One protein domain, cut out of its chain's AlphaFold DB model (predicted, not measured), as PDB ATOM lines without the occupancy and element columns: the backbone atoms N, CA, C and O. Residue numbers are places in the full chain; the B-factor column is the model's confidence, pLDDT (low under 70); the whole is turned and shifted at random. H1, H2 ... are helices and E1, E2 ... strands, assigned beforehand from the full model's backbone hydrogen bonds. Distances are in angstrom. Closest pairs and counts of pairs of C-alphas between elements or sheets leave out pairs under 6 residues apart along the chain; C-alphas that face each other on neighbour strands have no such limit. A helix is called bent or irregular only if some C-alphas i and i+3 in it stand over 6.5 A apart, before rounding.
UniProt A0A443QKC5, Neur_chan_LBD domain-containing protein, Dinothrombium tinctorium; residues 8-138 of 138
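What this domain is: This is residues 8 to 138 of the 138 residues of the protein "Neur_chan_LBD domain-containing protein" of Dinothrombium tinctorium (UniProt A0A443QKC5). One long, twisted antiparallel sheet, in the order E1, E2, E6, E5, E3, makes the frame; its bent hairpin E1 and E2 reaches out to one end of the length, while H1 lies at the other end. The short helix H2 only grazes this sheet, H3 is only just not on it, and the short strand E4, near E2, pairs with residues 136 to 137 close to the printed part's last residue, while long stretches with no named element, residues 14 to 34 and 65 to 78, link H1 to E1 and E2 to E3. The printed part has 131 residues, with three named helices and six named strands in the order H1, E1, E2, E3, H2, E4, H3, E5, E6; the class is mixed, helices and strands, with under half of the residues in named elements. It is elongated, spanning 57 by 34 by 20 A, and only just loose, close to compact, with a radius of gyration of the C-alphas of 17.3 A.

How they stand to each other: Start at H1, residues 8 to 13, which is not on the sheet. Go on to E1, residues 35 to 47, an edge strand in a hairpin with E2, residues 52 to 64; N 39 and O 58 are 2.8 A apart. E1 bends by 81 degrees at residue 44 and E2 by 70 degrees at residue 56. At the other edge find E3, residues 79 to 82, antiparallel to E5, residues 113 to 118, with N 80 and O 117 2.8 A apart. H2, residues 84 to 88, only grazes the sheet with residues 84 to 87; it is irregular, but only just, with C-alphas 85 and 88 6.6 A apart. E4, residues 100 to 102, is near E2, pairs with no named strand, and has a short antiparallel pairing with residues 136 to 137. H3, residues 105 to 108, is only just not on the sheet, with 4 pairs of C-alphas within 10 A. E6, residues 122 to 129, forms a hairpin with E5, N 116 and O 124 at 2.8 A, and is antiparallel to E2, N 59 and O 127 at 2.9 A. For O i to N i+4, H1 has 0 of 2 pairs within hydrogen-bond range and H2 0 of 1, against 1 of 3 and 1 of 2 for i+3; H3 is too short for an i+4 pair.

Where its parts are: Find C-alpha 8, where H1 begins, at (-41.922, -29.774, 21.646). E1 runs 30.4 A from C-alpha 35 at (-49.260, -0.274, 24.114), and E2 comes back over 34.7 A. E5 measures 16.0 A; E6 runs 22.6 A to C-alpha 129 at (-44.560, -0.584, 7.124).

The domain as a whole: The C-alphas of Lys 49 and Gln 73, the two farthest apart, are 59.0 A from each other. The printed part has no cut. The links H1 to E1, E2 to E3 and H2 to E4 are long. Look for pLDDT under 70 at residues 8 to 11, 74, 98 to 113 and 130 to 138.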
ATOM      1  N   ASN A   8     -41.248 -29.776  20.330       56.25
ATOM      2  CA  ASN A   8     -41.922 -29.774  21.646       56.25
ATOM      3  C   ASN A   8     -42.078 -28.395  22.313       56.25
ATOM      4  O   ASN A   8     -42.785 -28.264  23.308       56.25
ATOM      5  N   VAL A   9     -41.444 -27.347  21.781       62.06
ATOM      6  CA  VAL A   9     -41.479 -26.004  22.397       62.06
ATOM      7  C   VAL A   9     -42.797 -25.271  22.114       62.06
ATOM      8  O   VAL A   9     -43.210 -24.416  22.883       62.06
ATOM      9  N   ILE A  10     -43.494 -25.600  21.023       59.75
ATOM     10  CA  ILE A  10     -44.755 -24.927  20.661       59.75
ATOM     11  C   ILE A  10     -45.889 -25.369  21.588       59.75
ATOM     12  O   ILE A  10     -46.581 -24.529  22.158       59.75
ATOM     13  N   GLN A  11     -46.030 -26.686  21.778       62.78
ATOM     14  CA  GLN A  11     -47.023 -27.276  22.682       62.78
ATOM     15  C   GLN A  11     -46.804 -26.866  24.143       62.78
ATOM     16  O   GLN A  11     -47.749 -26.845  24.919       62.78
ATOM     17  N   SER A  12     -45.575 -26.510  24.531       75.19
ATOM     18  CA  SER A  12     -45.312 -26.036  25.891       75.19
ATOM     19  C   SER A  12     -45.686 -24.570  26.117       75.19
ATOM     20  O   SER A  12     -45.800 -24.163  27.270       75.19
ATOM     21  N   ILE A  13     -45.894 -23.780  25.056       85.19
ATOM     22  CA  ILE A  13     -46.286 -22.363  25.140       85.19
ATOM     23  C   ILE A  13     -47.809 -22.201  25.064       85.19
ATOM     24  O   ILE A  13     -48.360 -21.373  25.785       85.19
ATOM     25  N   ILE A  14     -48.496 -22.965  24.213       87.50
ATOM     26  CA  ILE A  14     -49.953 -22.869  24.027       87.50
ATOM     27  C   ILE A  14     -50.628 -24.041  24.739       87.50
ATOM     28  O   ILE A  14     -50.373 -25.193  24.405       87.50
ATOM     29  N   GLY A  15     -51.491 -23.743  25.713       83.19
ATOM     30  CA  GLY A  15     -52.327 -24.754  26.364       83.19
ATOM     31  C   GLY A  15     -53.471 -25.239  25.467       83.19
ATOM     32  O   GLY A  15     -53.901 -24.527  24.565       83.19
ATOM     33  N   ASN A  16     -54.005 -26.429  25.750       82.12
ATOM     34  CA  ASN A  16     -55.061 -27.062  24.940       82.12
ATOM     35  C   ASN A  16     -56.364 -26.244  24.849       82.12
ATOM     36  O   ASN A  16     -57.105 -26.389  23.886       82.12
ATOM     37  N   GLU A  17     -56.638 -25.392  25.836       84.75
ATOM     38  CA  GLU A  17     -57.848 -24.555  25.905       84.75
ATOM     39  C   GLU A  17     -57.637 -23.145  25.330       84.75
ATOM     40  O   GLU A  17     -58.474 -22.257  25.493       84.75
ATOM     41  N   TYR A  18     -56.490 -22.890  24.700       90.25
ATOM     42  CA  TYR A  18     -56.195 -21.578  24.150       90.25
ATOM     43  C   TYR A  18     -56.983 -21.324  22.864       90.25
ATOM     44  O   TYR A  18     -56.758 -21.975  21.845       90.25
ATOM     45  N   ASP A  19     -57.838 -20.307  22.895       90.38
ATOM     46  CA  ASP A  19     -58.529 -19.798  21.716       90.38
ATOM     47  C   ASP A  19     -57.922 -18.448  21.270       90.38
ATOM     48  O   ASP A  19     -58.055 -17.447  21.995       90.38
ATOM     49  N   PRO A  20     -57.257 -18.382  20.095       90.44
ATOM     50  CA  PRO A  20     -56.695 -17.144  19.557       90.44
ATOM     51  C   PRO A  20     -57.758 -16.130  19.118       90.44
ATOM     52  O   PRO A  20     -57.421 -14.960  18.952       90.44
ATOM     53  N   SER A  21     -59.019 -16.536  18.931       89.50
ATOM     54  CA  SER A  21     -60.115 -15.617  18.595       89.50
ATOM     55  C   SER A  21     -60.564 -14.780  19.797       89.50
ATOM     56  O   SER A  21     -61.117 -13.691  19.636       89.50
ATOM     57  N   LEU A  22     -60.269 -15.249  21.014       89.88
ATOM     58  CA  LEU A  22     -60.644 -14.573  22.247       89.88
ATOM     59  C   LEU A  22     -59.507 -13.671  22.757       89.88
ATOM     60  O   LEU A  22     -58.371 -14.137  22.928       89.88
ATOM     61  N   PRO A  23     -59.794 -12.393  23.073       90.88
ATOM     62  CA  PRO A  23     -58.802 -11.490  23.641       90.88
ATOM     63  C   PRO A  23     -58.368 -11.938  25.047       90.88
ATOM     64  O   PRO A  23     -59.206 -12.410  25.822       90.88
ATOM     65  N   PRO A  24     -57.088 -11.752  25.429       91.38
ATOM     66  CA  PRO A  24     -56.562 -12.152  26.734       91.38
ATOM     67  C   PRO A  24     -57.012 -11.207  27.852       91.38
ATOM     68  O   PRO A  24     -56.244 -10.381  28.351       91.38
ATOM     69  N   LYS A  25     -58.282 -11.311  28.242       84.56
ATOM     70  CA  LYS A  25     -58.870 -10.476  29.292       84.56
ATOM     71  C   LYS A  25     -58.189 -10.761  30.645       84.56
ATOM     72  O   LYS A  25     -58.163 -11.910  31.079       84.56
ATOM     73  N   PRO A  26     -57.620  -9.744  31.324       70.00
ATOM     74  CA  PRO A  26     -56.944  -9.907  32.614       70.00
ATOM     75  C   PRO A  26     -57.841 -10.416  33.752       70.00
ATOM     76  O   PRO A  26     -57.339 -11.133  34.618       70.00
ATOM     77  N   LYS A  27     -59.110  -9.979  33.760       74.06
ATOM     78  CA  LYS A  27     -60.187 -10.221  34.737       74.06
ATOM     79  C   LYS A  27     -61.541  -9.959  34.065       74.06
ATOM     80  O   LYS A  27     -61.572  -9.305  33.016       74.06
ATOM     81  N   ASP A  28     -62.635 -10.408  34.681       71.75
ATOM     82  CA  ASP A  28     -63.987 -10.110  34.203       71.75
ATOM     83  C   ASP A  28     -64.164  -8.599  34.005       71.75
ATOM     84  O   ASP A  28     -63.990  -7.798  34.920       71.75
ATOM     85  N   ASN A  29     -64.486  -8.231  32.764       72.94
ATOM     86  CA  ASN A  29     -64.743  -6.870  32.290       72.94
ATOM     87  C   ASN A  29     -63.558  -5.895  32.119       72.94
ATOM     88  O   ASN A  29     -63.794  -4.755  31.718       72.94
ATOM     89  N   GLU A  30     -62.299  -6.297  32.319       87.50
ATOM     90  CA  GLU A  30     -61.166  -5.407  32.000       87.50
ATOM     91  C   GLU A  30     -60.743  -5.495  30.518       87.50
ATOM     92  O   GLU A  30     -60.599  -6.598  29.974       87.50
ATOM     93  N   PRO A  31     -60.488  -4.354  29.843       89.94
ATOM     94  CA  PRO A  31     -59.995  -4.353  28.473       89.94
ATOM     95  C   PRO A  31     -58.540  -4.825  28.397       89.94
ATOM     96  O   PRO A  31     -57.736  -4.626  29.313       89.94
ATOM     97  N   VAL A  32     -58.165  -5.390  27.249       92.31
ATOM     98  CA  VAL A  32     -56.759  -5.687  26.957       92.31
ATOM     99  C   VAL A  32     -56.019  -4.372  26.732       92.31
ATOM    100  O   VAL A  32     -56.326  -3.618  25.812       92.31
ATOM    101  N   LYS A  33     -55.017  -4.098  27.569       93.75
ATOM    102  CA  LYS A  33     -54.147  -2.930  27.403       93.75
ATOM    103  C   LYS A  33     -53.093  -3.227  26.339       93.75
ATOM    104  O   LYS A  33     -52.180  -4.018  26.574       93.75
ATOM    105  N   VAL A  34     -53.216  -2.573  25.186       93.50
ATOM    106  CA  VAL A  34     -52.244  -2.644  24.087       93.50
ATOM    107  C   VAL A  34     -51.462  -1.337  24.045       93.50
ATOM    108  O   VAL A  34     -52.027  -0.273  23.815       93.50
ATOM    109  N   ASN A  35     -50.154  -1.414  24.276       95.75
ATOM    110  CA  ASN A  35     -49.260  -0.274  24.114       95.75
ATOM    111  C   ASN A  35     -48.791  -0.230  22.664       95.75
ATOM    112  O   ASN A  35     -48.280  -1.230  22.154       95.75
ATOM    113  N   VAL A  36     -48.947   0.926  22.030       92.25
ATOM    114  CA  VAL A  36     -48.537   1.167  20.647       92.25
ATOM    115  C   VAL A  36     -47.383   2.156  20.657       92.25
ATOM    116  O   VAL A  36     -47.454   3.198  21.303       92.25
ATOM    117  N   SER A  37     -46.306   1.838  19.950       92.50
ATOM    118  CA  SER A  37     -45.199   2.761  19.707       92.50
ATOM    119  C   SER A  37     -44.932   2.830  18.216       92.50
ATOM    120  O   SER A  37     -44.903   1.800  17.549       92.50
ATOM    121  N   MET A  38     -44.731   4.034  17.694       88.31
ATOM    122  CA  MET A  38     -44.454   4.254  16.279       88.31
ATOM    123  C   MET A  38     -43.111   4.952  16.126       88.31
ATOM    124  O   MET A  38     -42.811   5.889  16.863       88.31
ATOM    125  N   PHE A  39     -42.325   4.503  15.157       89.38
ATOM    126  CA  PHE A  39     -41.039   5.092  14.809       89.38
ATOM    127  C   PHE A  39     -41.090   5.480  13.341       89.38
ATOM    128  O   PHE A  39     -41.115   4.609  12.472       89.38
ATOM    129  N   ILE A  40     -41.126   6.781  13.072       88.94
ATOM    130  CA  ILE A  40     -41.066   7.306  11.709       88.94
ATOM    131  C   ILE A  40     -39.624   7.177  11.228       88.94
ATOM    132  O   ILE A  40     -38.707   7.703  11.853       88.94
ATOM    133  N   LEU A  41     -39.435   6.455  10.130       87.38
ATOM    134  CA  LEU A  41     -38.133   6.270   9.498       87.38
ATOM    135  C   LEU A  41     -37.884   7.341   8.447       87.38
ATOM    136  O   LEU A  41     -36.790   7.890   8.376       87.38
ATOM    137  N   ASN A  42     -38.892   7.609   7.619       85.31
ATOM    138  CA  ASN A  42     -38.790   8.583   6.545       85.31
ATOM    139  C   ASN A  42     -40.172   9.107   6.152       85.31
ATOM    140  O   ASN A  42     -41.103   8.321   6.007       85.31
ATOM    141  N   ILE A  43     -40.281  10.409   5.905       88.19
ATOM    142  CA  ILE A  43     -41.439  11.015   5.247       88.19
ATOM    143  C   ILE A  43     -41.059  11.180   3.775       88.19
ATOM    144  O   ILE A  43     -40.247  12.031   3.427       88.19
ATOM    145  N   ARG A  44     -41.615  10.328   2.912       83.75
ATOM    146  CA  ARG A  44     -41.234  10.241   1.495       83.75
ATOM    147  C   ARG A  44     -41.752  11.407   0.669       83.75
ATOM    148  O   ARG A  44     -41.042  11.911  -0.193       83.75
ATOM    149  N   SER A  45     -42.999  11.799   0.891       84.81
ATOM    150  CA  SER A  45     -43.629  12.882   0.144       84.81
ATOM    151  C   SER A  45     -44.782  13.487   0.922       84.81
ATOM    152  O   SER A  45     -45.388  12.829   1.770       84.81
ATOM    153  N   VAL A  46     -45.071  14.747   0.606       87.94
ATOM    154  CA  VAL A  46     -46.222  15.498   1.103       87.94
ATOM    155  C   VAL A  46     -46.892  16.148  -0.103       87.94
ATOM    156  O   VAL A  46     -46.245  16.874  -0.857       87.94
ATOM    157  N   ASP A  47     -48.176  15.873  -0.292       86.69
ATOM    158  CA  ASP A  47     -49.031  16.516  -1.279       86.69
ATOM    159  C   ASP A  47     -49.937  17.520  -0.568       86.69
ATOM    160  O   ASP A  47     -50.840  17.155   0.184       86.69
ATOM    161  N   ILE A  48     -49.679  18.804  -0.804       85.44
ATOM    162  CA  ILE A  48     -50.421  19.897  -0.170       85.44
ATOM    163  C   ILE A  48     -51.823  20.038  -0.777       85.44
ATOM    164  O   ILE A  48     -52.745  20.442  -0.072       85.44
ATOM    165  N   LYS A  49     -52.008  19.700  -2.062       86.62
ATOM    166  CA  LYS A  49     -53.316  19.813  -2.725       86.62
ATOM    167  C   LYS A  49     -54.298  18.796  -2.157       86.62
ATOM    168  O   LYS A  49     -55.441  19.143  -1.882       86.62
ATOM    169  N   ASP A  50     -53.817  17.576  -1.934       82.44
ATOM    170  CA  ASP A  50     -54.621  16.474  -1.399       82.44
ATOM    171  C   ASP A  50     -54.569  16.358   0.133       82.44
ATOM    172  O   ASP A  50     -55.232  15.479   0.696       82.44
ATOM    173  N   LEU A  51     -53.783  17.229   0.787       86.12
ATOM    174  CA  LEU A  51     -53.438  17.179   2.211       86.12
ATOM    175  C   LEU A  51     -53.029  15.763   2.632       86.12
ATOM    176  O   LEU A  51     -53.595  15.189   3.555       86.12
ATOM    177  N   SER A  52     -52.078  15.176   1.902       84.31
ATOM    178  CA  SER A  52     -51.671  13.788   2.108       84.31
ATOM    179  C   SER A  52     -50.165  13.603   2.211       84.31
ATOM    180  O   SER A  52     -49.395  14.415   1.707       84.31
ATOM    181  N   PHE A  53     -49.725  12.525   2.857       84.12
ATOM    182  CA  PHE A  53     -48.307  12.192   2.962       84.12
ATOM    183  C   PHE A  53     -48.031  10.687   2.887       84.12
ATOM    184  O   PHE A  53     -48.886   9.848   3.170       84.12
ATOM    185  N   THR A  54     -46.796  10.359   2.521       82.62
ATOM    186  CA  THR A  54     -46.269   8.996   2.375       82.62
ATOM    187  C   THR A  54     -45.158   8.801   3.407       82.62
ATOM    188  O   THR A  54     -44.243   9.622   3.469       82.62
ATOM    189  N   VAL A  55     -45.200   7.742   4.225       83.50
ATOM    190  CA  VAL A  55     -44.249   7.543   5.339       83.50
ATOM    191  C   VAL A  55     -43.787   6.092   5.477       83.50
ATOM    192  O   VAL A  55     -44.594   5.169   5.445       83.50
ATOM    193  N   ASP A  56     -42.488   5.889   5.685       82.06
ATOM    194  CA  ASP A  56     -41.916   4.620   6.139       82.06
ATOM    195  C   ASP A  56     -41.860   4.620   7.670       82.06
ATOM    196  O   ASP A  56     -41.324   5.558   8.267       82.06
ATOM    197  N   LEU A  57     -42.382   3.580   8.324       82.38
ATOM    198  CA  LEU A  57     -42.408   3.508   9.786       82.38
ATOM    199  C   LEU A  57     -42.314   2.081  10.340       82.38
ATOM    200  O   LEU A  57     -42.677   1.096   9.690       82.38
ATOM    201  N   TYR A  58     -41.846   1.977  11.584       85.19
ATOM    202  CA  TYR A  58     -42.050   0.796  12.423       85.19
ATOM    203  C   TYR A  58     -43.198   1.032  13.394       85.19
ATOM    204  O   TYR A  58     -43.323   2.115  13.970       85.19
ATOM    205  N   ILE A  59     -43.985  -0.011  13.629       85.62
ATOM    206  CA  ILE A  59     -44.995  -0.047  14.685       85.62
ATOM    207  C   ILE A  59     -44.629  -1.187  15.617       85.62
ATOM    208  O   ILE A  59     -44.450  -2.326  15.187       85.62
ATOM    209  N   HIS A  60     -44.549  -0.886  16.903       90.38
ATOM    210  CA  HIS A  60     -44.417  -1.879  17.949       90.38
ATOM    211  C   HIS A  60     -45.714  -1.944  18.739       90.38
ATOM    212  O   HIS A  60     -46.216  -0.925  19.209       90.38
ATOM    213  N   LEU A  61     -46.228  -3.155  18.909       92.00
ATOM    214  CA  LEU A  61     -47.359  -3.444  19.774       92.00
ATOM    215  C   LEU A  61     -46.876  -4.268  20.954       92.00
ATOM    216  O   LEU A  61     -46.098  -5.209  20.790       92.00
ATOM    217  N   LYS A  62     -47.355  -3.929  22.146       95.06
ATOM    218  CA  LYS A  62     -47.026  -4.652  23.369       95.06
ATOM    219  C   LYS A  62     -48.279  -4.882  24.199       95.06
ATOM    220  O   LYS A  62     -48.907  -3.926  24.655       95.06
ATOM    221  N   TRP A  63     -48.618  -6.145  24.413       94.88
ATOM    222  CA  TRP A  63     -49.742  -6.574  25.246       94.88
ATOM    223  C   TRP A  63     -49.303  -7.716  26.162       94.88
ATOM    224  O   TRP A  63     -48.192  -8.223  26.044       94.88
ATOM    225  N   MET A  64     -50.153  -8.106  27.105       94.06
ATOM    226  CA  MET A  64     -49.895  -9.229  28.004       94.06
ATOM    227  C   MET A  64     -50.945 -10.311  27.762       94.06
ATOM    228  O   MET A  64     -52.135 -10.008  27.769       94.06
ATOM    229  N   ASP A  65     -50.511 -11.558  27.585       93.31
ATOM    230  CA  ASP A  65     -51.389 -12.727  27.482       93.31
ATOM    231  C   ASP A  65     -50.954 -13.776  28.506       93.31
ATOM    232  O   ASP A  65     -50.004 -14.533  28.303       93.31
ATOM    233  N   ARG A  66     -51.657 -13.807  29.644       91.56
ATOM    234  CA  ARG A  66     -51.351 -14.725  30.752       91.56
ATOM    235  C   ARG A  66     -51.634 -16.191  30.425       91.56
ATOM    236  O   ARG A  66     -51.150 -17.049  31.155       91.56
ATOM    237  N   ARG A  67     -52.387 -16.470  29.355       91.62
ATOM    238  CA  ARG A  67     -52.718 -17.831  28.909       91.62
ATOM    239  C   ARG A  67     -51.527 -18.512  28.232       91.62
ATOM    240  O   ARG A  67     -51.493 -19.735  28.152       91.62
ATOM    241  N   LEU A  68     -50.550 -17.734  27.752       91.62
ATOM    242  CA  LEU A  68     -49.335 -18.260  27.139       91.62
ATOM    243  C   LEU A  68     -48.322 -18.680  28.207       91.62
ATOM    244  O   LEU A  68     -48.037 -17.965  29.171       91.62
ATOM    245  N   ASN A  69     -47.718 -19.839  28.014       90.00
ATOM    246  CA  ASN A  69     -46.690 -20.389  28.879       90.00
ATOM    247  C   ASN A  69     -45.296 -19.993  28.391       90.00
ATOM    248  O   ASN A  69     -45.026 -19.940  27.197       90.00
ATOM    249  N   PHE A  70     -44.401 -19.688  29.334       88.00
ATOM    250  CA  PHE A  70     -43.004 -19.404  29.014       88.00
ATOM    251  C   PHE A  70     -42.169 -20.585  29.513       88.00
ATOM    252  O   PHE A  70     -42.191 -20.847  30.722       88.00
ATOM    253  N   PRO A  71     -41.449 -21.307  28.639       83.88
ATOM    254  CA  PRO A  71     -40.723 -22.517  29.015       83.88
ATOM    255  C   PRO A  71     -39.403 -22.181  29.736       83.88
ATOM    256  O   PRO A  71     -38.314 -22.427  29.220       83.88
ATOM    257  N   ARG A  72     -39.497 -21.646  30.966       79.44
ATOM    258  CA  ARG A  72     -38.347 -21.234  31.806       79.44
ATOM    259  C   ARG A  72     -37.325 -22.348  32.034       79.44
ATOM    260  O   ARG A  72     -36.151 -22.076  32.211       79.44
ATOM    261  N   GLN A  73     -37.772 -23.600  32.034       71.56
ATOM    262  CA  GLN A  73     -36.920 -24.766  32.285       71.56
ATOM    263  C   GLN A  73     -35.971 -25.082  31.117       71.56
ATOM    264  O   GLN A  73     -35.031 -25.851  31.286       71.56
ATOM    265  N   VAL A  74     -36.230 -24.517  29.934       68.62
ATOM    266  CA  VAL A  74     -35.489 -24.809  28.698       68.62
ATOM    267  C   VAL A  74     -34.635 -23.613  28.262       68.62
ATOM    268  O   VAL A  74     -33.715 -23.773  27.464       68.62
ATOM    269  N   ILE A  75     -34.935 -22.409  28.758       71.19
ATOM    270  CA  ILE A  75     -34.438 -21.153  28.194       71.19
ATOM    271  C   ILE A  75     -33.921 -20.257  29.316       71.19
ATOM    272  O   ILE A  75     -34.680 -19.861  30.195       71.19
ATOM    273  N   ASN A  76     -32.636 -19.907  29.235       72.56
ATOM    274  CA  ASN A  76     -31.960 -18.996  30.169       72.56
ATOM    275  C   ASN A  76     -32.070 -17.514  29.749       72.56
ATOM    276  O   ASN A  76     -31.444 -16.650  30.355       72.56
ATOM    277  N   GLU A  77     -32.834 -17.218  28.696       80.19
ATOM    278  CA  GLU A  77     -33.124 -15.864  28.217       80.19
ATOM    279  C   GLU A  77     -34.445 -15.329  28.792       80.19
ATOM    280  O   GLU A  77     -35.362 -16.084  29.114       80.19
ATOM    281  N   ASN A  78     -34.585 -14.003  28.842       85.38
ATOM    282  CA  ASN A  78     -35.797 -13.339  29.346       85.38
ATOM    283  C   ASN A  78     -36.942 -13.305  28.314       85.38
ATOM    284  O   ASN A  78     -38.050 -12.858  28.622       85.38
ATOM    285  N   PHE A  79     -36.671 -13.721  27.074       88.56
ATOM    286  CA  PHE A  79     -37.650 -13.772  25.999       88.56
ATOM    287  C   PHE A  79     -37.367 -14.919  25.031       88.56
ATOM    288  O   PHE A  79     -36.264 -15.446  24.968       88.56
ATOM    289  N   ILE A  80     -38.375 -15.260  24.233       87.50
ATOM    290  CA  ILE A  80     -38.247 -16.152  23.085       87.50
ATOM    291  C   ILE A  80     -38.706 -15.449  21.826       87.50
ATOM    292  O   ILE A  80     -39.736 -14.775  21.819       87.50
ATOM    293  N   SER A  81     -37.949 -15.622  20.746       86.50
ATOM    294  CA  SER A  81     -38.341 -15.116  19.432       86.50
ATOM    295  C   SER A  81     -39.274 -16.115  18.751       86.50
ATOM    296  O   SER A  81     -38.886 -17.242  18.439       86.50
ATOM    297  N   LEU A  82     -40.512 -15.697  18.501       83.31
ATOM    298  CA  LEU A  82     -41.520 -16.492  17.816       83.31
ATOM    299  C   LEU A  82     -41.521 -16.119  16.322       83.31
ATOM    300  O   LEU A  82     -41.616 -14.951  15.947       83.31
ATOM    301  N   LYS A  83     -41.368 -17.124  15.451       78.12
ATOM    302  CA  LYS A  83     -41.386 -16.945  13.984       78.12
ATOM    303  C   LYS A  83     -42.808 -16.679  13.464       78.12
ATOM    304  O   LYS A  83     -43.781 -16.956  14.155       78.12
ATOM    305  N   ASN A  84     -42.936 -16.265  12.200       73.88
ATOM    306  CA  ASN A  84     -44.210 -15.842  11.593       73.88
ATOM    307  C   ASN A  84     -45.378 -16.849  11.730       73.88
ATOM    308  O   ASN A  84     -46.530 -16.442  11.818       73.88
ATOM    309  N   LYS A  85     -45.097 -18.161  11.830       77.12
ATOM    310  CA  LYS A  85     -46.122 -19.205  12.044       77.12
ATOM    311  C   LYS A  85     -46.996 -18.994  13.288       77.12
ATOM    312  O   LYS A  85     -48.108 -19.501  13.337       77.12
ATOM    313  N   TRP A  86     -46.494 -18.256  14.274       79.94
ATOM    314  CA  TRP A  86     -47.189 -17.984  15.527       79.94
ATOM    315  C   TRP A  86     -48.307 -16.956  15.395       79.94
ATOM    316  O   TRP A  86     -49.209 -16.953  16.224       79.94
ATOM    317  N   LYS A  87     -48.294 -16.136  14.338       78.75
ATOM    318  CA  LYS A  87     -49.295 -15.090  14.115       78.75
ATOM    319  C   LYS A  87     -50.732 -15.618  14.165       78.75
ATOM    320  O   LYS A  87     -51.594 -14.965  14.732       78.75
ATOM    321  N   ASN A  88     -50.968 -16.797  13.594       81.94
ATOM    322  CA  ASN A  88     -52.299 -17.408  13.534       81.94
ATOM    323  C   ASN A  88     -52.581 -18.337  14.727       81.94
ATOM    324  O   ASN A  88     -53.643 -18.943  14.790       81.94
ATOM    325  N   GLN A  89     -51.615 -18.505  15.634       86.81
ATOM    326  CA  GLN A  89     -51.714 -19.404  16.787       86.81
ATOM    327  C   GLN A  89     -51.978 -18.651  18.091       86.81
ATOM    328  O   GLN A  89     -52.426 -19.261  19.054       86.81
ATOM    329  N   ILE A  90     -51.699 -17.344  18.129       90.19
ATOM    330  CA  ILE A  90     -51.947 -16.489  19.289       90.19
ATOM    331  C   ILE A  90     -52.857 -15.326  18.917       90.19
ATOM    332  O   ILE A  90     -52.797 -14.801  17.805       90.19
ATOM    333  N   TRP A  91     -53.664 -14.891  19.877       92.19
ATOM    334  CA  TRP A  91     -54.422 -13.658  19.761       92.19
ATOM    335  C   TRP A  91     -53.471 -12.491  19.485       92.19
ATOM    336  O   TRP A  91     -52.475 -12.294  20.189       92.19
ATOM    337  N   THR A  92     -53.799 -11.711  18.461       89.50
ATOM    338  CA  THR A  92     -53.055 -10.525  18.044       89.50
ATOM    339  C   THR A  92     -54.058  -9.382  17.896       89.50
ATOM    340  O   THR A  92     -55.117  -9.602  17.315       89.50
ATOM    341  N   PRO A  93     -53.773  -8.173  18.410       88.81
ATOM    342  CA  PRO A  93     -54.676  -7.043  18.236       88.81
ATOM    343  C   PRO A  93     -54.766  -6.632  16.763       88.81
ATOM    344  O   PRO A  93     -53.743  -6.512  16.083       88.81
ATOM    345  N   ASP A  94     -55.980  -6.337  16.306       82.44
ATOM    346  CA  ASP A  94     -56.202  -5.744  14.992       82.44
ATOM    347  C   ASP A  94     -55.759  -4.277  14.996       82.44
ATOM    348  O   ASP A  94     -56.193  -3.477  15.830       82.44
ATOM    349  N   VAL A  95     -54.888  -3.907  14.055       78.25
ATOM    350  CA  VAL A  95     -54.413  -2.527  13.886       78.25
ATOM    351  C   VAL A  95     -54.827  -2.016  12.522       78.25
ATOM    352  O   VAL A  95     -54.446  -2.573  11.496       78.25
ATOM    353  N   ILE A  96     -55.597  -0.929  12.529       76.06
ATOM    354  CA  ILE A  96     -56.146  -0.303  11.329       76.06
ATOM    355  C   ILE A  96     -55.837   1.192  11.370       76.06
ATOM    356  O   ILE A  96     -56.088   1.866  12.371       76.06
ATOM    357  N   PHE A  97     -55.336   1.722  10.257       75.06
ATOM    358  CA  PHE A  97     -55.152   3.156  10.057       75.06
ATOM    359  C   PHE A  97     -56.390   3.749   9.387       75.06
ATOM    360  O   PHE A  97     -56.582   3.594   8.184       75.06
ATOM    361  N   LYS A  98     -57.230   4.442  10.162       69.06
ATOM    362  CA  LYS A  98     -58.503   5.002   9.670       69.06
ATOM    363  C   LYS A  98     -58.340   6.075   8.587       69.06
ATOM    364  O   LYS A  98     -59.226   6.214   7.756       69.06
ATOM    365  N   ASN A  99     -57.218   6.797   8.584       69.81
ATOM    366  CA  ASN A  99     -56.965   7.902   7.652       69.81
ATOM    367  C   ASN A  99     -56.051   7.515   6.477       69.81
ATOM    368  O   ASN A  99     -55.491   8.382   5.807       69.81
ATOM    369  N   ALA A 100     -55.845   6.223   6.232       64.69
ATOM    370  CA  ALA A 100     -55.144   5.792   5.032       64.69
ATOM    371  C   ALA A 100     -56.044   6.026   3.804       64.69
ATOM    372  O   ALA A 100     -57.139   5.477   3.717       64.69
ATOM    373  N   ILE A 101     -55.592   6.868   2.873       56.97
ATOM    374  CA  ILE A 101     -56.311   7.260   1.648       56.97
ATOM    375  C   ILE A 101     -56.288   6.122   0.628       56.97
ATOM    376  O   ILE A 101     -57.262   5.895  -0.082       56.97
ATOM    377  N   GLN A 102     -55.160   5.417   0.551       57.00
ATOM    378  CA  GLN A 102     -54.939   4.258  -0.302       57.00
ATOM    379  C   GLN A 102     -53.796   3.426   0.278       57.00
ATOM    380  O   GLN A 102     -52.892   3.966   0.914       57.00
ATOM    381  N   GLY A 103     -53.868   2.113   0.073       51.09
ATOM    382  CA  GLY A 103     -52.947   1.130   0.629       51.09
ATOM    383  C   GLY A 103     -53.734   0.016   1.300       51.09
ATOM    384  O   GLY A 103     -54.492   0.260   2.236       51.09
ATOM    385  N   ASP A 104     -53.560  -1.211   0.821       49.84
ATOM    386  CA  ASP A 104     -54.142  -2.414   1.412       49.84
ATOM    387  C   ASP A 104     -53.351  -2.768   2.689       49.84
ATOM    388  O   ASP A 104     -52.637  -3.767   2.778       49.84
ATOM    389  N   LEU A 105     -53.371  -1.847   3.659       52.56
ATOM    390  CA  LEU A 105     -52.564  -1.895   4.881       52.56
ATOM    391  C   LEU A 105     -52.889  -3.150   5.691       52.56
ATOM    392  O   LEU A 105     -51.990  -3.775   6.248       52.56
ATOM    393  N   THR A 106     -54.153  -3.573   5.670       49.00
ATOM    394  CA  THR A 106     -54.639  -4.833   6.244       49.00
ATOM    395  C   THR A 106     -53.880  -6.047   5.694       49.00
ATOM    396  O   THR A 106     -53.577  -6.978   6.443       49.00
ATOM    397  N   THR A 107     -53.497  -6.013   4.415       46.62
ATOM    398  CA  THR A 107     -52.786  -7.097   3.723       46.62
ATOM    399  C   THR A 107     -51.262  -6.968   3.854       46.62
ATOM    400  O   THR A 107     -50.564  -7.979   3.849       46.62
ATOM    401  N   GLU A 108     -50.695  -5.770   4.040       48.53
ATOM    402  CA  GLU A 108     -49.232  -5.585   4.170       48.53
ATOM    403  C   GLU A 108     -48.693  -5.710   5.601       48.53
ATOM    404  O   GLU A 108     -47.618  -6.290   5.785       48.53
ATOM    405  N   ILE A 109     -49.491  -5.350   6.616       52.53
ATOM    406  CA  ILE A 109     -49.243  -5.642   8.048       52.53
ATOM    407  C   ILE A 109     -49.127  -7.167   8.297       52.53
ATOM    408  O   ILE A 109     -48.785  -7.639   9.383       52.53
ATOM    409  N   SER A 110     -49.398  -7.979   7.270       51.38
ATOM    410  CA  SER A 110     -49.361  -9.429   7.329       51.38
ATOM    411  C   SER A 110     -48.052 -10.111   6.930       51.38
ATOM    412  O   SER A 110     -47.882 -11.279   7.284       51.38
ATOM    413  N   LYS A 111     -47.125  -9.428   6.243       55.59
ATOM    414  CA  LYS A 111     -46.014 -10.120   5.562       55.59
ATOM    415  C   LYS A 111     -44.796 -10.420   6.445       55.59
ATOM    416  O   LYS A 111     -44.164 -11.451   6.228       55.59
ATOM    417  N   ILE A 112     -44.450  -9.581   7.428       55.50
ATOM    418  CA  ILE A 112     -43.269  -9.801   8.289       55.50
ATOM    419  C   ILE A 112     -43.549  -9.309   9.709       55.50
ATOM    420  O   ILE A 112     -43.394  -8.124  10.002       55.50
ATOM    421  N   ASN A 113     -43.894 -10.244  10.594       66.06
ATOM    422  CA  ASN A 113     -44.112  -9.952  12.006       66.06
ATOM    423  C   ASN A 113     -43.049 -10.674  12.837       66.06
ATOM    424  O   ASN A 113     -42.918 -11.901  12.782       66.06
ATOM    425  N   TYR A 114     -42.283  -9.899  13.603       77.50
ATOM    426  CA  TYR A 114     -41.375 -10.436  14.611       77.50
ATOM    427  C   TYR A 114     -42.076 -10.391  15.956       77.50
ATOM    428  O   TYR A 114     -42.459  -9.318  16.423       77.50
ATOM    429  N   PHE A 115     -42.221 -11.552  16.579       87.19
ATOM    430  CA  PHE A 115     -42.861 -11.691  17.876       87.19
ATOM    431  C   PHE A 115     -41.813 -12.061  18.920       87.19
ATOM    432  O   PHE A 115     -40.941 -12.899  18.677       87.19
ATOM    433  N   ARG A 116     -41.927 -11.476  20.106       91.19
ATOM    434  CA  ARG A 116     -41.210 -11.919  21.298       91.19
ATOM    435  C   ARG A 116     -42.208 -12.193  22.405       91.19
ATOM    436  O   ARG A 116     -43.011 -11.319  22.716       91.19
ATOM    437  N   LEU A 117     -42.136 -13.380  22.997       92.19
ATOM    438  CA  LEU A 117     -42.817 -13.682  24.254       92.19
ATOM    439  C   LEU A 117     -41.797 -13.544  25.380       92.19
ATOM    440  O   LEU A 117     -40.758 -14.194  25.351       92.19
ATOM    441  N   TYR A 118     -42.095 -12.693  26.349       93.12
ATOM    442  CA  TYR A 118     -41.289 -12.484  27.545       93.12
ATOM    443  C   TYR A 118     -41.764 -13.386  28.684       93.12
ATOM    444  O   TYR A 118     -42.924 -13.810  28.731       93.12
ATOM    445  N   ASP A 119     -40.875 -13.646  29.634       91.38
ATOM    446  CA  ASP A 119     -41.147 -14.483  30.805       91.38
ATOM    447  C   ASP A 119     -42.340 -13.984  31.648       91.38
ATOM    448  O   ASP A 119     -43.133 -14.774  32.165       91.38
ATOM    449  N   ASN A 120     -42.514 -12.665  31.706       92.31
ATOM    450  CA  ASN A 120     -43.595 -11.957  32.379       92.31
ATOM    451  C   ASN A 120     -44.924 -11.970  31.601       92.31
ATOM    452  O   ASN A 120     -45.812 -11.172  31.897       92.31
ATOM    453  N   LYS A 121     -45.058 -12.852  30.600       92.56
ATOM    454  CA  LYS A 121     -46.261 -13.030  29.769       92.56
ATOM    455  C   LYS A 121     -46.561 -11.867  28.826       92.56
ATOM    456  O   LYS A 121     -47.643 -11.793  28.245       92.56
ATOM    457  N   THR A 122     -45.615 -10.950  28.666       94.88
ATOM    458  CA  THR A 122     -45.726  -9.877  27.685       94.88
ATOM    459  C   THR A 122     -45.400 -10.407  26.299       94.88
ATOM    460  O   THR A 122     -44.402 -11.095  26.107       94.88
ATOM    461  N   ILE A 123     -46.196 -10.006  25.319       94.00
ATOM    462  CA  ILE A 123     -45.922 -10.189  23.905       94.00
ATOM    463  C   ILE A 123     -45.540  -8.841  23.329       94.00
ATOM    464  O   ILE A 123     -46.195  -7.826  23.574       94.00
ATOM    465  N   TRP A 124     -44.457  -8.839  22.572       93.19
ATOM    466  CA  TRP A 124     -44.039  -7.713  21.762       93.19
ATOM    467  C   TRP A 124     -44.074  -8.132  20.302       93.19
ATOM    468  O   TRP A 124     -43.482  -9.147  19.936       93.19
ATOM    469  N   MET A 125     -44.766  -7.356  19.478       89.62
ATOM    470  CA  MET A 125     -44.824  -7.545  18.036       89.62
ATOM    471  C   MET A 125     -44.258  -6.310  17.350       89.62
ATOM    472  O   MET A 125     -44.692  -5.195  17.633       89.62
ATOM    473  N   ALA A 126     -43.329  -6.521  16.422       86.50
ATOM    474  CA  ALA A 126     -42.891  -5.491  15.495       86.50
ATOM    475  C   ALA A 126     -43.484  -5.709  14.111       86.50
ATOM    476  O   ALA A 126     -43.422  -6.810  13.557       86.50
ATOM    477  N   LEU A 127     -44.001  -4.613  13.568       81.12
ATOM    478  CA  LEU A 127     -44.515  -4.472  12.220       81.12
ATOM    479  C   LEU A 127     -43.629  -3.459  11.498       81.12
ATOM    480  O   LEU A 127     -43.352  -2.375  12.024       81.12
ATOM    481  N   ARG A 128     -43.193  -3.793  10.286       76.06
ATOM    482  CA  ARG A 128     -42.532  -2.838   9.395       76.06
ATOM    483  C   ARG A 128     -43.506  -2.438   8.304       76.06
ATOM    484  O   ARG A 128     -43.865  -3.277   7.484       76.06
ATOM    485  N   GLN A 129     -43.854  -1.158   8.257       70.50
ATOM    486  CA  GLN A 129     -44.560  -0.584   7.124       70.50
ATOM    487  C   GLN A 129     -43.550   0.202   6.291       70.50
ATOM    488  O   GLN A 129     -43.122   1.291   6.667       70.50
ATOM    489  N   ALA A 130     -43.153  -0.367   5.156       63.34
ATOM    490  CA  ALA A 130     -42.563   0.425   4.090       63.34
ATOM    491  C   ALA A 130     -43.725   0.966   3.255       63.34
ATOM    492  O   ALA A 130     -44.585   0.200   2.818       63.34
ATOM    493  N   SER A 131     -43.804   2.278   3.095       58.00
ATOM    494  CA  SER A 131     -44.793   2.870   2.217       58.00
ATOM    495  C   SER A 131     -44.264   2.820   0.790       58.00
ATOM    496  O   SER A 131     -43.289   3.480   0.443       58.00
ATOM    497  N   ASN A 132     -44.892   2.004  -0.052       57.84
ATOM    498  CA  ASN A 132     -44.747   2.147  -1.500       57.84
ATOM    499  C   ASN A 132     -45.511   3.408  -1.940       57.84
ATOM    500  O   ASN A 132     -46.393   3.847  -1.212       57.84
ATOM    501  N   ASP A 133     -45.267   3.950  -3.140       51.16
ATOM    502  CA  ASP A 133     -45.922   5.186  -3.646       51.16
ATOM    503  C   ASP A 133     -47.471   5.187  -3.590       51.16
ATOM    504  O   ASP A 133     -48.120   6.216  -3.787       51.16
ATOM    505  N   LYS A 134     -48.067   4.022  -3.308       53.06
ATOM    506  CA  LYS A 134     -49.498   3.773  -3.129       53.06
ATOM    507  C   LYS A 134     -50.015   3.945  -1.693       53.06
ATOM    508  O   LYS A 134     -51.226   4.023  -1.538       53.06
ATOM    509  N   THR A 135     -49.164   3.981  -0.664       55.69
ATOM    510  CA  THR A 135     -49.598   4.071   0.741       55.69
ATOM    511  C   THR A 135     -49.563   5.524   1.221       55.69
ATOM    512  O   THR A 135     -48.520   6.033   1.642       55.69
ATOM    513  N   ARG A 136     -50.719   6.193   1.146       61.38
ATOM    514  CA  ARG A 136     -50.897   7.621   1.463       61.38
ATOM    515  C   ARG A 136     -51.817   7.810   2.667       61.38
ATOM    516  O   ARG A 136     -52.841   7.138   2.766       61.38
ATOM    517  N   PHE A 137     -51.485   8.747   3.545       66.69
ATOM    518  CA  PHE A 137     -52.279   9.134   4.718       66.69
ATOM    519  C   PHE A 137     -52.833  10.551   4.548       66.69
ATOM    520  O   PHE A 137     -52.152  11.371   3.938       66.69
ATOM    521  N   ARG A 138     -54.040  10.813   5.068       58.34
ATOM    522  CA  ARG A 138     -54.705  12.130   5.137       58.34
ATOM    523  C   ARG A 138     -54.680  12.680   6.562       58.34
ATOM    524  O   ARG A 138     -54.870  11.874   7.507       58.34
TER     525      ARG A 138